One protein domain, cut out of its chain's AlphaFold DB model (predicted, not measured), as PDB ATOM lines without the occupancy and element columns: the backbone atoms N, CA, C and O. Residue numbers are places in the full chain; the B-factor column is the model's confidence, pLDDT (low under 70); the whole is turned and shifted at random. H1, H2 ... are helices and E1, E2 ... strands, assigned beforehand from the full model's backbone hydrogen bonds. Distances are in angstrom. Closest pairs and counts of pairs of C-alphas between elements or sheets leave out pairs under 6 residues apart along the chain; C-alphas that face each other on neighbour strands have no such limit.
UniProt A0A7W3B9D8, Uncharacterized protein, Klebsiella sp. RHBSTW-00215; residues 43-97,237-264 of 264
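AT A GLANCE: This is residues 43 to 97 and 237 to 264 of the 264 residues of an uncharacterized protein of Klebsiella sp. RHBSTW-00215 (UniProt A0A7W3B9D8). A strongly twisted sheet of four antiparallel strands, folded to and fro as a meander, has one long helix, H1, across one of its faces, and the end of that helix, residues 259 to 262, sticks out with residues 263 and 264. Between E2 and E3 a long loop, residues 62 to 76, reaches away from the sheet at the end opposite to the tight turns E1 to E2 and E3 to E4. The printed part has 83 residues, with E1, E2, E3, E4 and H1 along the chain and the sheet in the same order, E1, E2, E3, E4; the class is mixed, helices and strands, in two layers, with H1 on one face of the sheet. The whole is compact, with a radius of gyration of the C-alphas of 12.7 A, and spans 38 by 33 by 22 A.

IN THESE COORDINATES: E1 is residues 47 to 51, and its C-alpha 47 stands at (43.422, 27.087, -41.200). E2 is residues 56 to 61, 15.8 A from first to last C-alpha. E3, residues 77 to 83, measures 19.4 A, and E4, residues 88 to 95, measures 20.6 A. H1, residues 245 to 262, is 25.9 A long, from C-alpha 245 at (47.134, 26.544, -52.960) to C-alpha 262 at (45.597, 49.659, -41.374).

HOW THE PARTS SIT: E1 and E2 form a hairpin, antiparallel at 154 degrees, with N 49 and O 58 within hydrogen-bond range at 2.9 A. E2 and E3, also a hairpin, are antiparallel at 158 degrees, with N 80 and O 59 at 2.8 A. The hairpin E3 and E4 is antiparallel at 159 degrees, with N 95 and O 77 at 2.8 A. E1 and E4 are the edge strands, and they are apart. H1 is on the sheet at a height over the sheet of 9.3 A, over E3 and E4. It runs across the strands, at 84 degrees to E4 on the local plane. The closest C-alphas of E4 and H1 are those of Val 89 and Ala 254, 6.4 A apart. In H1 every O i to N i+4 pair is within hydrogen-bond range.

THE WHOLE: The C-alphas farthest apart, those of His 68 and Gln 85, are 39.0 A from each other. Residues 98 to 236 are not printed, and C-alphas 97 and 237 are 14.8 A apart across this cut, over which the link E4 to H1 runs. The link E2 to E3 is long, with 15 residues. Residues 259 to 264, of which 259 to 262 belong to H1, stand free. The mean pLDDT of the printed part is 71.4, and it is under 70 at residues 43 to 45, 62 to 75, 95 to 97, 237 to 243 and 258 to 264.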
ATOM      1  N   GLN A  43      56.636  28.394 -39.901       54.28
ATOM      2  CA  GLN A  43      55.530  29.285 -40.241       54.28
ATOM      3  C   GLN A  43      54.212  28.540 -40.023       54.28
ATOM      4  O   GLN A  43      53.917  27.567 -40.713       54.28
ATOM      5  N   ILE A  44      53.428  28.996 -39.048       60.97
ATOM      6  CA  ILE A  44      52.134  28.399 -38.723       60.97
ATOM      7  C   ILE A  44      51.100  28.991 -39.675       60.97
ATOM      8  O   ILE A  44      50.807  30.185 -39.629       60.97
ATOM      9  N   TRP A  45      50.590  28.155 -40.574       66.06
ATOM     10  CA  TRP A  45      49.653  28.587 -41.602       66.06
ATOM     11  C   TRP A  45      48.241  28.804 -41.035       66.06
ATOM     12  O   TRP A  45      47.835  28.103 -40.101       66.06
ATOM     13  N   PRO A  46      47.474  29.754 -41.597       74.69
ATOM     14  CA  PRO A  46      46.053  29.870 -41.316       74.69
ATOM     15  C   PRO A  46      45.307  28.602 -41.745       74.69
ATOM     16  O   PRO A  46      45.640  27.970 -42.748       74.69
ATOM     17  N   GLN A  47      44.273  28.260 -40.985       77.75
ATOM     18  CA  GLN A  47      43.422  27.087 -41.200       77.75
ATOM     19  C   GLN A  47      41.971  27.539 -41.395       77.75
ATOM     20  O   GLN A  47      41.512  28.456 -40.703       77.75
ATOM     21  N   VAL A  48      41.232  26.897 -42.302       82.00
ATOM     22  CA  VAL A  48      39.779  27.100 -42.400       82.00
ATOM     23  C   VAL A  48      39.124  26.332 -41.263       82.00
ATOM     24  O   VAL A  48      39.278  25.118 -41.182       82.00
ATOM     25  N   ILE A  49      38.396  27.037 -40.397       80.88
ATOM     26  CA  ILE A  49      37.680  26.430 -39.266       80.88
ATOM     27  C   ILE A  49      36.176  26.298 -39.506       80.88
ATOM     28  O   ILE A  49      35.509  25.589 -38.760       80.88
ATOM     29  N   TYR A  50      35.637  26.963 -40.532       85.06
ATOM     30  CA  TYR A  50      34.269  26.766 -41.014       85.06
ATOM     31  C   TYR A  50      34.131  27.226 -42.468       85.06
ATOM     32  O   TYR A  50      34.759  28.210 -42.871       85.06
ATOM     33  N   ARG A  51      33.273  26.553 -43.239       85.94
ATOM     34  CA  ARG A  51      32.901  26.931 -44.608       85.94
ATOM     35  C   ARG A  51      31.392  27.119 -44.660       85.94
ATOM     36  O   ARG A  51      30.655  26.191 -44.347       85.94
ATOM     37  N   PHE A  52      30.941  28.308 -45.045       85.44
ATOM     38  CA  PHE A  52      29.515  28.545 -45.282       85.44
ATOM     39  C   PHE A  52      29.116  28.060 -46.683       85.44
ATOM     40  O   PHE A  52      28.035  27.510 -46.862       85.44
ATOM     41  N   ASP A  53      29.995  28.271 -47.666       85.12
ATOM     42  CA  ASP A  53      29.861  27.862 -49.067       85.12
ATOM     43  C   ASP A  53      31.245  27.908 -49.760       85.12
ATOM     44  O   ASP A  53      32.280  27.839 -49.094       85.12
ATOM     45  N   ALA A  54      31.271  27.992 -51.095       83.56
ATOM     46  CA  ALA A  54      32.481  27.990 -51.922       83.56
ATOM     47  C   ALA A  54      33.187  29.360 -52.054       83.56
ATOM     48  O   ALA A  54      34.100  29.495 -52.868       83.56
ATOM     49  N   TRP A  55      32.768  30.387 -51.308       85.56
ATOM     50  CA  TRP A  55      33.440  31.697 -51.282       85.56
ATOM     51  C   TRP A  55      33.430  32.381 -49.906       85.56
ATOM     52  O   TRP A  55      34.181  33.338 -49.714       85.56
ATOM     53  N   ARG A  56      32.617  31.907 -48.948       89.25
ATOM     54  CA  ARG A  56      32.539  32.412 -47.567       89.25
ATOM     55  C   ARG A  56      33.156  31.452 -46.550       89.25
ATOM     56  O   ARG A  56      32.678  30.330 -46.352       89.25
ATOM     57  N   TYR A  57      34.150  31.942 -45.813       87.69
ATOM     58  CA  TYR A  57      34.968  31.149 -44.892       87.69
ATOM     59  C   TYR A  57      35.176  31.830 -43.539       87.69
ATOM     60  O   TYR A  57      35.227  33.056 -43.441       87.69
ATOM     61  N   ILE A  58      35.387  31.014 -42.503       88.00
ATOM     62  CA  ILE A  58      36.026  31.444 -41.257       88.00
ATOM     63  C   ILE A  58      37.437  30.864 -41.226       88.00
ATOM     64  O   ILE A  58      37.616  29.645 -41.256       88.00
ATOM     65  N   VAL A  59      38.432  31.741 -41.134       85.88
ATOM     66  CA  VAL A  59      39.855  31.395 -41.074       85.88
ATOM     67  C   VAL A  59      40.402  31.742 -39.694       85.88
ATOM     68  O   VAL A  59      40.117  32.810 -39.152       85.88
ATOM     69  N   LEU A  60      41.207  30.849 -39.125       81.81
ATOM     70  CA  LEU A  60      41.938  31.088 -37.885       81.81
ATOM     71  C   LEU A  60      43.420  31.328 -38.202       81.81
ATOM     72  O   LEU A  60      44.156  30.385 -38.497       81.81
ATOM     73  N   ASP A  61      43.842  32.593 -38.141       78.94
ATOM     74  CA  ASP A  61      45.246  33.012 -38.246       78.94
ATOM     75  C   ASP A  61      45.896  32.862 -36.866       78.94
ATOM     76  O   ASP A  61      45.633  33.648 -35.953       78.94
ATOM     77  N   ARG A  62      46.746  31.841 -36.696       68.12
ATOM     78  CA  ARG A  62      47.409  31.561 -35.409       68.12
ATOM     79  C   ARG A  62      48.478  32.596 -35.026       68.12
ATOM     80  O   ARG A  62      49.018  32.524 -33.925       68.12
ATOM     81  N   GLY A  63      48.763  33.569 -35.896       61.56
ATOM     82  CA  GLY A  63      49.726  34.636 -35.649       61.56
ATOM     83  C   GLY A  63      51.181  34.158 -35.628       61.56
ATOM     84  O   GLY A  63      51.526  33.073 -36.093       61.56
ATOM     85  N   LYS A  64      52.067  35.004 -35.093       49.81
ATOM     86  CA  LYS A  64      53.460  34.629 -34.797       49.81
ATOM     87  C   LYS A  64      53.552  34.035 -33.387       49.81
ATOM     88  O   LYS A  64      52.679  34.288 -32.561       49.81
ATOM     89  N   LEU A  65      54.635  33.293 -33.123       50.78
ATOM     90  CA  LEU A  65      55.003  32.795 -31.789       50.78
ATOM     91  C   LEU A  65      54.785  33.877 -30.719       50.78
ATOM     92  O   LEU A  65      55.107  35.047 -30.947       50.78
ATOM     93  N   GLY A  66      54.243  33.483 -29.566       48.31
ATOM     94  CA  GLY A  66      53.884  34.422 -28.505       48.31
ATOM     95  C   GLY A  66      55.092  35.186 -27.954       48.31
ATOM     96  O   GLY A  66      56.251  34.830 -28.201       48.31
ATOM     97  N   ARG A  67      54.839  36.208 -27.119       40.09
ATOM     98  CA  ARG A  67      55.890  36.716 -26.217       40.09
ATOM     99  C   ARG A  67      56.498  35.508 -25.488       40.09
ATOM    100  O   ARG A  67      55.776  34.589 -25.117       40.09
ATOM    101  N   HIS A  68      57.823  35.489 -25.343       50.78
ATOM    102  CA  HIS A  68      58.614  34.343 -24.850       50.78
ATOM    103  C   HIS A  68      58.815  33.162 -25.825       50.78
ATOM    104  O   HIS A  68      59.420  32.165 -25.440       50.78
ATOM    105  N   GLY A  69      58.397  33.265 -27.093       51.09
ATOM    106  CA  GLY A  69      58.730  32.277 -28.131       51.09
ATOM    107  C   GLY A  69      58.014  30.929 -27.989       51.09
ATOM    108  O   GLY A  69      58.440  29.946 -28.593       51.09
ATOM    109  N   GLN A  70      56.941  30.882 -27.197       53.69
ATOM    110  CA  GLN A  70      56.063  29.719 -27.093       53.69
ATOM    111  C   GLN A  70      55.221  29.569 -28.367       53.69
ATOM    112  O   GLN A  70      54.816  30.563 -28.983       53.69
ATOM    113  N   ALA A  71      54.946  28.321 -28.748       53.09
ATOM    114  CA  ALA A  71      54.003  28.022 -29.814       53.09
ATOM    115  C   ALA A  71      52.597  28.525 -29.427       53.09
ATOM    116  O   ALA A  71      52.196  28.364 -28.270       53.09
ATOM    117  N   PRO A  72      51.823  29.131 -30.350       56.06
ATOM    118  CA  PRO A  72      50.412  29.383 -30.096       56.06
ATOM    119  C   PRO A  72      49.716  28.043 -29.837       56.06
ATOM    120  O   PRO A  72      49.940  27.064 -30.556       56.06
ATOM    121  N   ARG A  73      48.876  27.993 -28.797       60.97
ATOM    122  CA  ARG A  73      48.175  26.763 -28.404       60.97
ATOM    123  C   ARG A  73      47.341  26.227 -29.564       60.97
ATOM    124  O   ARG A  73      46.876  26.992 -30.418       60.97
ATOM    125  N   TYR A  74      47.110  24.915 -29.566       60.66
ATOM    126  CA  TYR A  74      46.175  24.299 -30.498       60.66
ATOM    127  C   TYR A  74      44.850  25.074 -30.509       60.66
ATOM    128  O   TYR A  74      44.304  25.389 -29.453       60.66
ATOM    129  N   CYS A  75      44.362  25.408 -31.705       68.50
ATOM    130  CA  CYS A  75      43.096  26.118 -31.890       68.50
ATOM    131  C   CYS A  75      43.002  27.531 -31.253       68.50
ATOM    132  O   CYS A  75      41.910  27.995 -30.937       68.50
ATOM    133  N   SER A  76      44.135  28.234 -31.106       70.50
ATOM    134  CA  SER A  76      44.199  29.658 -30.715       70.50
ATOM    135  C   SER A  76      44.650  30.563 -31.875       70.50
ATOM    136  O   SER A  76      45.211  30.071 -32.858       70.50
ATOM    137  N   GLY A  77      44.390  31.873 -31.776       74.75
ATOM    138  CA  GLY A  77      44.711  32.868 -32.812       74.75
ATOM    139  C   GLY A  77      43.564  33.824 -33.156       74.75
ATOM    140  O   GLY A  77      42.493  33.778 -32.567       74.75
ATOM    141  N   VAL A  78      43.763  34.678 -34.156       77.62
ATOM    142  CA  VAL A  78      42.756  35.646 -34.609       77.62
ATOM    143  C   VAL A  78      41.760  34.979 -35.561       77.62
ATOM    144  O   VAL A  78      42.155  34.395 -36.571       77.62
ATOM    145  N   MET A  79      40.462  35.105 -35.272       83.38
ATOM    146  CA  MET A  79      39.393  34.661 -36.170       83.38
ATOM    147  C   MET A  79      39.062  35.744 -37.196       83.38
ATOM    148  O   MET A  79      38.717  36.877 -36.844       83.38
ATOM    149  N   TRP A  80      39.091  35.353 -38.463       86.00
ATOM    150  CA  TRP A  80      38.795  36.187 -39.617       86.00
ATOM    151  C   TRP A  80      37.645  35.603 -40.425       86.00
ATOM    152  O   TRP A  80      37.525  34.387 -40.566       86.00
ATOM    153  N   TYR A  81      36.823  36.480 -40.984       88.75
ATOM    154  CA  TYR A  81      35.854  36.146 -42.015       88.75
ATOM    155  C   TYR A  81      36.389  36.593 -43.371       88.75
ATOM    156  O   TYR A  81      36.965  37.679 -43.486       88.75
ATOM    157  N   LEU A  82      36.174  35.757 -44.382       89.19
ATOM    158  CA  LEU A  82      36.541  36.001 -45.770       89.19
ATOM    159  C   LEU A  82      35.319  35.728 -46.656       89.19
ATOM    160  O   LEU A  82      34.748  34.645 -46.572       89.19
ATOM    161  N   ASP A  83      34.941  36.687 -47.501       90.38
ATOM    162  CA  ASP A  83      34.022  36.505 -48.634       90.38
ATOM    163  C   ASP A  83      34.756  36.940 -49.906       90.38
ATOM    164  O   ASP A  83      34.990  38.136 -50.121       90.38
ATOM    165  N   THR A  84      35.165  35.974 -50.730       85.56
ATOM    166  CA  THR A  84      35.997  36.247 -51.911       85.56
ATOM    167  C   THR A  84      35.208  36.903 -53.045       85.56
ATOM    168  O   THR A  84      35.761  37.748 -53.747       85.56
ATOM    169  N   GLN A  85      33.905  36.622 -53.175       89.56
ATOM    170  CA  GLN A  85      33.032  37.266 -54.167       89.56
ATOM    171  C   GLN A  85      32.768  38.738 -53.838       89.56
ATOM    172  O   GLN A  85      32.766  39.587 -54.729       89.56
ATOM    173  N   ARG A  86      32.543  39.060 -52.559       88.81
ATOM    174  CA  ARG A  86      32.289  40.438 -52.099       88.81
ATOM    175  C   ARG A  86      33.570  41.208 -51.765       88.81
ATOM    176  O   ARG A  86      33.480  42.383 -51.412       88.81
ATOM    177  N   ASN A  87      34.737  40.563 -51.861       87.69
ATOM    178  CA  ASN A  87      36.036  41.082 -51.426       87.69
ATOM    179  C   ASN A  87      35.997  41.616 -49.975       87.69
ATOM    180  O   ASN A  87      36.521  42.690 -49.674       87.69
ATOM    181  N   ILE A  88      35.328  40.883 -49.080       87.88
ATOM    182  CA  ILE A  88      35.232  41.224 -47.656       87.88
ATOM    183  C   ILE A  88      36.255  40.397 -46.891       87.88
ATOM    184  O   ILE A  88      36.321  39.179 -47.032       87.88
ATOM    185  N   VAL A  89      37.017  41.076 -46.041       87.88
ATOM    186  CA  VAL A  89      37.966  40.471 -45.112       87.88
ATOM    187  C   VAL A  89      37.824  41.231 -43.801       87.88
ATOM    188  O   VAL A  89      38.024  42.446 -43.776       87.88
ATOM    189  N   SER A  90      37.433  40.564 -42.718       86.00
ATOM    190  CA  SER A  90      37.176  41.243 -41.442       86.00
ATOM    191  C   SER A  90      37.572  40.393 -40.243       86.00
ATOM    192  O   SER A  90      37.494  39.163 -40.263       86.00
ATOM    193  N   ARG A  91      38.013  41.058 -39.172       85.44
ATOM    194  CA  ARG A  91      38.318  40.404 -37.898       85.44
ATOM    195  C   ARG A  91      37.017  40.189 -37.131       85.44
ATOM    196  O   ARG A  91      36.339  41.152 -36.792       85.44
ATOM    197  N   ILE A  92      36.715  38.932 -36.829       84.62
ATOM    198  CA  ILE A  92      35.552  38.525 -36.028       84.62
ATOM    199  C   ILE A  92      35.874  38.680 -34.537       84.62
ATOM    200  O   ILE A  92      35.043  39.109 -33.740       84.62
ATOM    201  N   GLY A  93      37.100  38.319 -34.153       76.38
ATOM    202  CA  GLY A  93      37.569  38.347 -32.775       76.38
ATOM    203  C   GLY A  93      38.980  37.789 -32.643       76.38
ATOM    204  O   GLY A  93      39.630  37.444 -33.630       76.38
ATOM    205  N   ASP A  94      39.455  37.714 -31.409       71.81
ATOM    206  CA  ASP A  94      40.650  36.954 -31.049       71.81
ATOM    207  C   ASP A  94      40.240  35.621 -30.406       71.81
ATOM    208  O   ASP A  94      39.097  35.482 -29.982       71.81
ATOM    209  N   LEU A  95      41.165  34.673 -30.302       67.38
ATOM    210  CA  LEU A  95      41.107  33.479 -29.453       67.38
ATOM    211  C   LEU A  95      42.430  33.465 -28.685       67.38
ATOM    212  O   LEU A  95      43.357  32.708 -28.993       67.38
ATOM    213  N   THR A  96      42.548  34.405 -27.747       57.34
ATOM    214  CA  THR A  96      43.779  34.668 -26.999       57.34
ATOM    215  C   THR A  96      44.212  33.433 -26.209       57.34
ATOM    216  O   THR A  96      43.403  32.908 -25.443       57.34
ATOM    217  N   PRO A  97      45.479  32.987 -26.297       45.69
ATOM    218  CA  PRO A  97      45.981  31.969 -25.387       45.69
ATOM    219  C   PRO A  97      45.980  32.528 -23.960       45.69
ATOM    220  O   PRO A  97      46.554  33.585 -23.708       45.69
ATOM    221  N   CYS A 237      39.006  22.993 -35.731       68.81
ATOM    222  CA  CYS A 237      40.446  23.127 -35.906       68.81
ATOM    223  C   CYS A 237      41.027  21.770 -36.296       68.81
ATOM    224  O   CYS A 237      40.661  20.758 -35.699       68.81
ATOM    225  N   SER A 238      41.986  21.762 -37.219       61.25
ATOM    226  CA  SER A 238      42.825  20.599 -37.496       61.25
ATOM    227  C   SER A 238      44.193  21.058 -37.989       61.25
ATOM    228  O   SER A 238      44.290  21.939 -38.839       61.25
ATOM    229  N   ALA A 239      45.259  20.426 -37.490       54.88
ATOM    230  CA  ALA A 239      46.621  20.661 -37.973       54.88
ATOM    231  C   ALA A 239      46.812  20.268 -39.455       54.88
ATOM    232  O   ALA A 239      47.752  20.733 -40.095       54.88
ATOM    233  N   THR A 240      45.915  19.443 -40.008       52.84
ATOM    234  CA  THR A 240      45.923  18.995 -41.409       52.84
ATOM    235  C   THR A 240      44.866  19.681 -42.282       52.84
ATOM    236  O   THR A 240      44.874  19.476 -43.495       52.84
ATOM    237  N   ALA A 241      43.999  20.539 -41.718       58.62
ATOM    238  CA  ALA A 241      43.048  21.369 -42.475       58.62
ATOM    239  C   ALA A 241      43.746  22.585 -43.113       58.62
ATOM    240  O   ALA A 241      43.422  23.747 -42.856       58.62
ATOM    241  N   LEU A 242      44.747  22.293 -43.940       63.66
ATOM    242  CA  LEU A 242      45.485  23.281 -44.709       63.66
ATOM    243  C   LEU A 242      44.605  23.824 -45.839       63.66
ATOM    244  O   LEU A 242      43.950  23.070 -46.557       63.66
ATOM    245  N   LEU A 243      44.646  25.143 -46.021       66.62
ATOM    246  CA  LEU A 243      44.151  25.816 -47.221       66.62
ATOM    247  C   LEU A 243      44.809  25.199 -48.475       66.62
ATOM    248  O   LEU A 243      46.033  25.007 -48.517       66.62
ATOM    249  N   SER A 244      44.027  24.942 -49.528       74.31
ATOM    250  CA  SER A 244      44.578  24.595 -50.845       74.31
ATOM    251  C   SER A 244      45.479  25.723 -51.371       74.31
ATOM    252  O   SER A 244      45.497  26.830 -50.837       74.31
ATOM    253  N   GLU A 245      46.276  25.478 -52.414       79.00
ATOM    254  CA  GLU A 245      47.134  26.544 -52.960       79.00
ATOM    255  C   GLU A 245      46.362  27.773 -53.449       79.00
ATOM    256  O   GLU A 245      46.844  28.893 -53.299       79.00
ATOM    257  N   GLN A 246      45.180  27.571 -54.036       81.00
ATOM    258  CA  GLN A 246      44.329  28.674 -54.465       81.00
ATOM    259  C   GLN A 246      43.847  29.475 -53.255       81.00
ATOM    260  O   GLN A 246      44.046  30.684 -53.212       81.00
ATOM    261  N   GLU A 247      43.304  28.804 -52.243       74.81
ATOM    262  CA  GLU A 247      42.775  29.472 -51.052       74.81
ATOM    263  C   GLU A 247      43.879  30.133 -50.214       74.81
ATOM    264  O   GLU A 247      43.627  31.143 -49.565       74.81
ATOM    265  N   ARG A 248      45.118  29.613 -50.250       76.38
ATOM    266  CA  ARG A 248      46.295  30.290 -49.677       76.38
ATOM    267  C   ARG A 248      46.602  31.595 -50.400       76.38
ATOM    268  O   ARG A 248      46.787  32.601 -49.729       76.38
ATOM    269  N   ARG A 249      46.602  31.601 -51.740       80.69
ATOM    270  CA  ARG A 249      46.786  32.831 -52.532       80.69
ATOM    271  C   ARG A 249      45.668  33.839 -52.255       80.69
ATOM    272  O   ARG A 249      45.953  34.981 -51.916       80.69
ATOM    273  N   GLU A 250      44.410  33.397 -52.289       77.81
ATOM    274  CA  GLU A 250      43.245  34.235 -51.968       77.81
ATOM    275  C   GLU A 250      43.326  34.820 -50.549       77.81
ATOM    276  O   GLU A 250      43.030  36.001 -50.356       77.81
ATOM    277  N   TRP A 251      43.767  34.023 -49.570       78.69
ATOM    278  CA  TRP A 251      44.003  34.462 -48.196       78.69
ATOM    279  C   TRP A 251      45.153  35.470 -48.075       78.69
ATOM    280  O   TRP A 251      44.985  36.503 -47.425       78.69
ATOM    281  N   ASP A 252      46.314  35.193 -48.670       79.50
ATOM    282  CA  ASP A 252      47.486  36.064 -48.573       79.50
ATOM    283  C   ASP A 252      47.205  37.419 -49.240       79.50
ATOM    284  O   ASP A 252      47.470  38.465 -48.639       79.50
ATOM    285  N   ASP A 253      46.548  37.419 -50.405       79.88
ATOM    286  CA  ASP A 253      46.082  38.628 -51.087       79.88
ATOM    287  C   ASP A 253      45.050  39.395 -50.238       79.88
ATOM    288  O   ASP A 253      45.127  40.621 -50.098       79.88
ATOM    289  N   ALA A 254      44.070  38.694 -49.656       73.19
ATOM    290  CA  ALA A 254      43.052  39.264 -48.769       73.19
ATOM    291  C   ALA A 254      43.673  39.936 -47.533       73.19
ATOM    292  O   ALA A 254      43.341  41.075 -47.189       73.19
ATOM    293  N   ARG A 255      44.617  39.250 -46.891       71.56
ATOM    294  CA  ARG A 255      45.328  39.715 -45.701       71.56
ATOM    295  C   ARG A 255      46.259  40.882 -46.013       71.56
ATOM    296  O   ARG A 255      46.308  41.829 -45.231       71.56
ATOM    297  N   ALA A 256      46.946  40.860 -47.157       73.62
ATOM    298  CA  ALA A 256      47.768  41.974 -47.623       73.62
ATOM    299  C   ALA A 256      46.932  43.252 -47.809       73.62
ATOM    300  O   ALA A 256      47.322  44.309 -47.306       73.62
ATOM    301  N   ARG A 257      45.742  43.150 -48.427       72.44
ATOM    302  CA  ARG A 257      44.805  44.283 -48.559       72.44
ATOM    303  C   ARG A 257      44.440  44.879 -47.199       72.44
ATOM    304  O   ARG A 257      44.621  46.079 -47.009       72.44
ATOM    305  N   VAL A 258      44.011  44.063 -46.231       65.50
ATOM    306  CA  VAL A 258      43.660  44.553 -44.882       65.50
ATOM    307  C   VAL A 258      44.849  45.203 -44.174       65.50
ATOM    308  O   VAL A 258      44.703  46.288 -43.620       65.50
ATOM    309  N   LEU A 259      46.025  44.572 -44.193       63.56
ATOM    310  CA  LEU A 259      47.200  45.101 -43.495       63.56
ATOM    311  C   LEU A 259      47.673  46.438 -44.091       63.56
ATOM    312  O   LEU A 259      48.029  47.333 -43.326       63.56
ATOM    313  N   SER A 260      47.597  46.601 -45.417       60.69
ATOM    314  CA  SER A 260      47.902  47.872 -46.098       60.69
ATOM    315  C   SER A 260      46.900  48.992 -45.787       60.69
ATOM    316  O   SER A 260      47.277  50.154 -45.735       60.69
ATOM    317  N   ALA A 261      45.635  48.657 -45.509       54.84
ATOM    318  CA  ALA A 261      44.613  49.636 -45.131       54.84
ATOM    319  C   ALA A 261      44.719  50.108 -43.665       54.84
ATOM    320  O   ALA A 261      44.157  51.142 -43.313       54.84
ATOM    321  N   VAL A 262      45.410  49.346 -42.806       47.84
ATOM    322  CA  VAL A 262      45.597  49.659 -41.374       47.84
ATOM    323  C   VAL A 262      46.932  50.369 -41.105       47.84
ATOM    324  O   VAL A 262      47.013  51.146 -40.158       47.84
ATOM    325  N   ASN A 263      47.954  50.143 -41.939       37.97
ATOM    326  CA  ASN A 263      49.237  50.855 -41.914       37.97
ATOM    327  C   ASN A 263      49.556  51.422 -43.318       37.97
ATOM    328  O   ASN A 263      50.253  50.741 -44.077       37.97
ATOM    329  N   PRO A 264      49.020  52.606 -43.673       44.94
ATOM    330  CA  PRO A 264      49.331  53.299 -44.928       44.94
ATOM    331  C   PRO A 264      50.736  53.930 -44.943       44.94
ATOM    332  O   PRO A 264      51.241  54.287 -43.853       44.94
TER     333      PRO A 264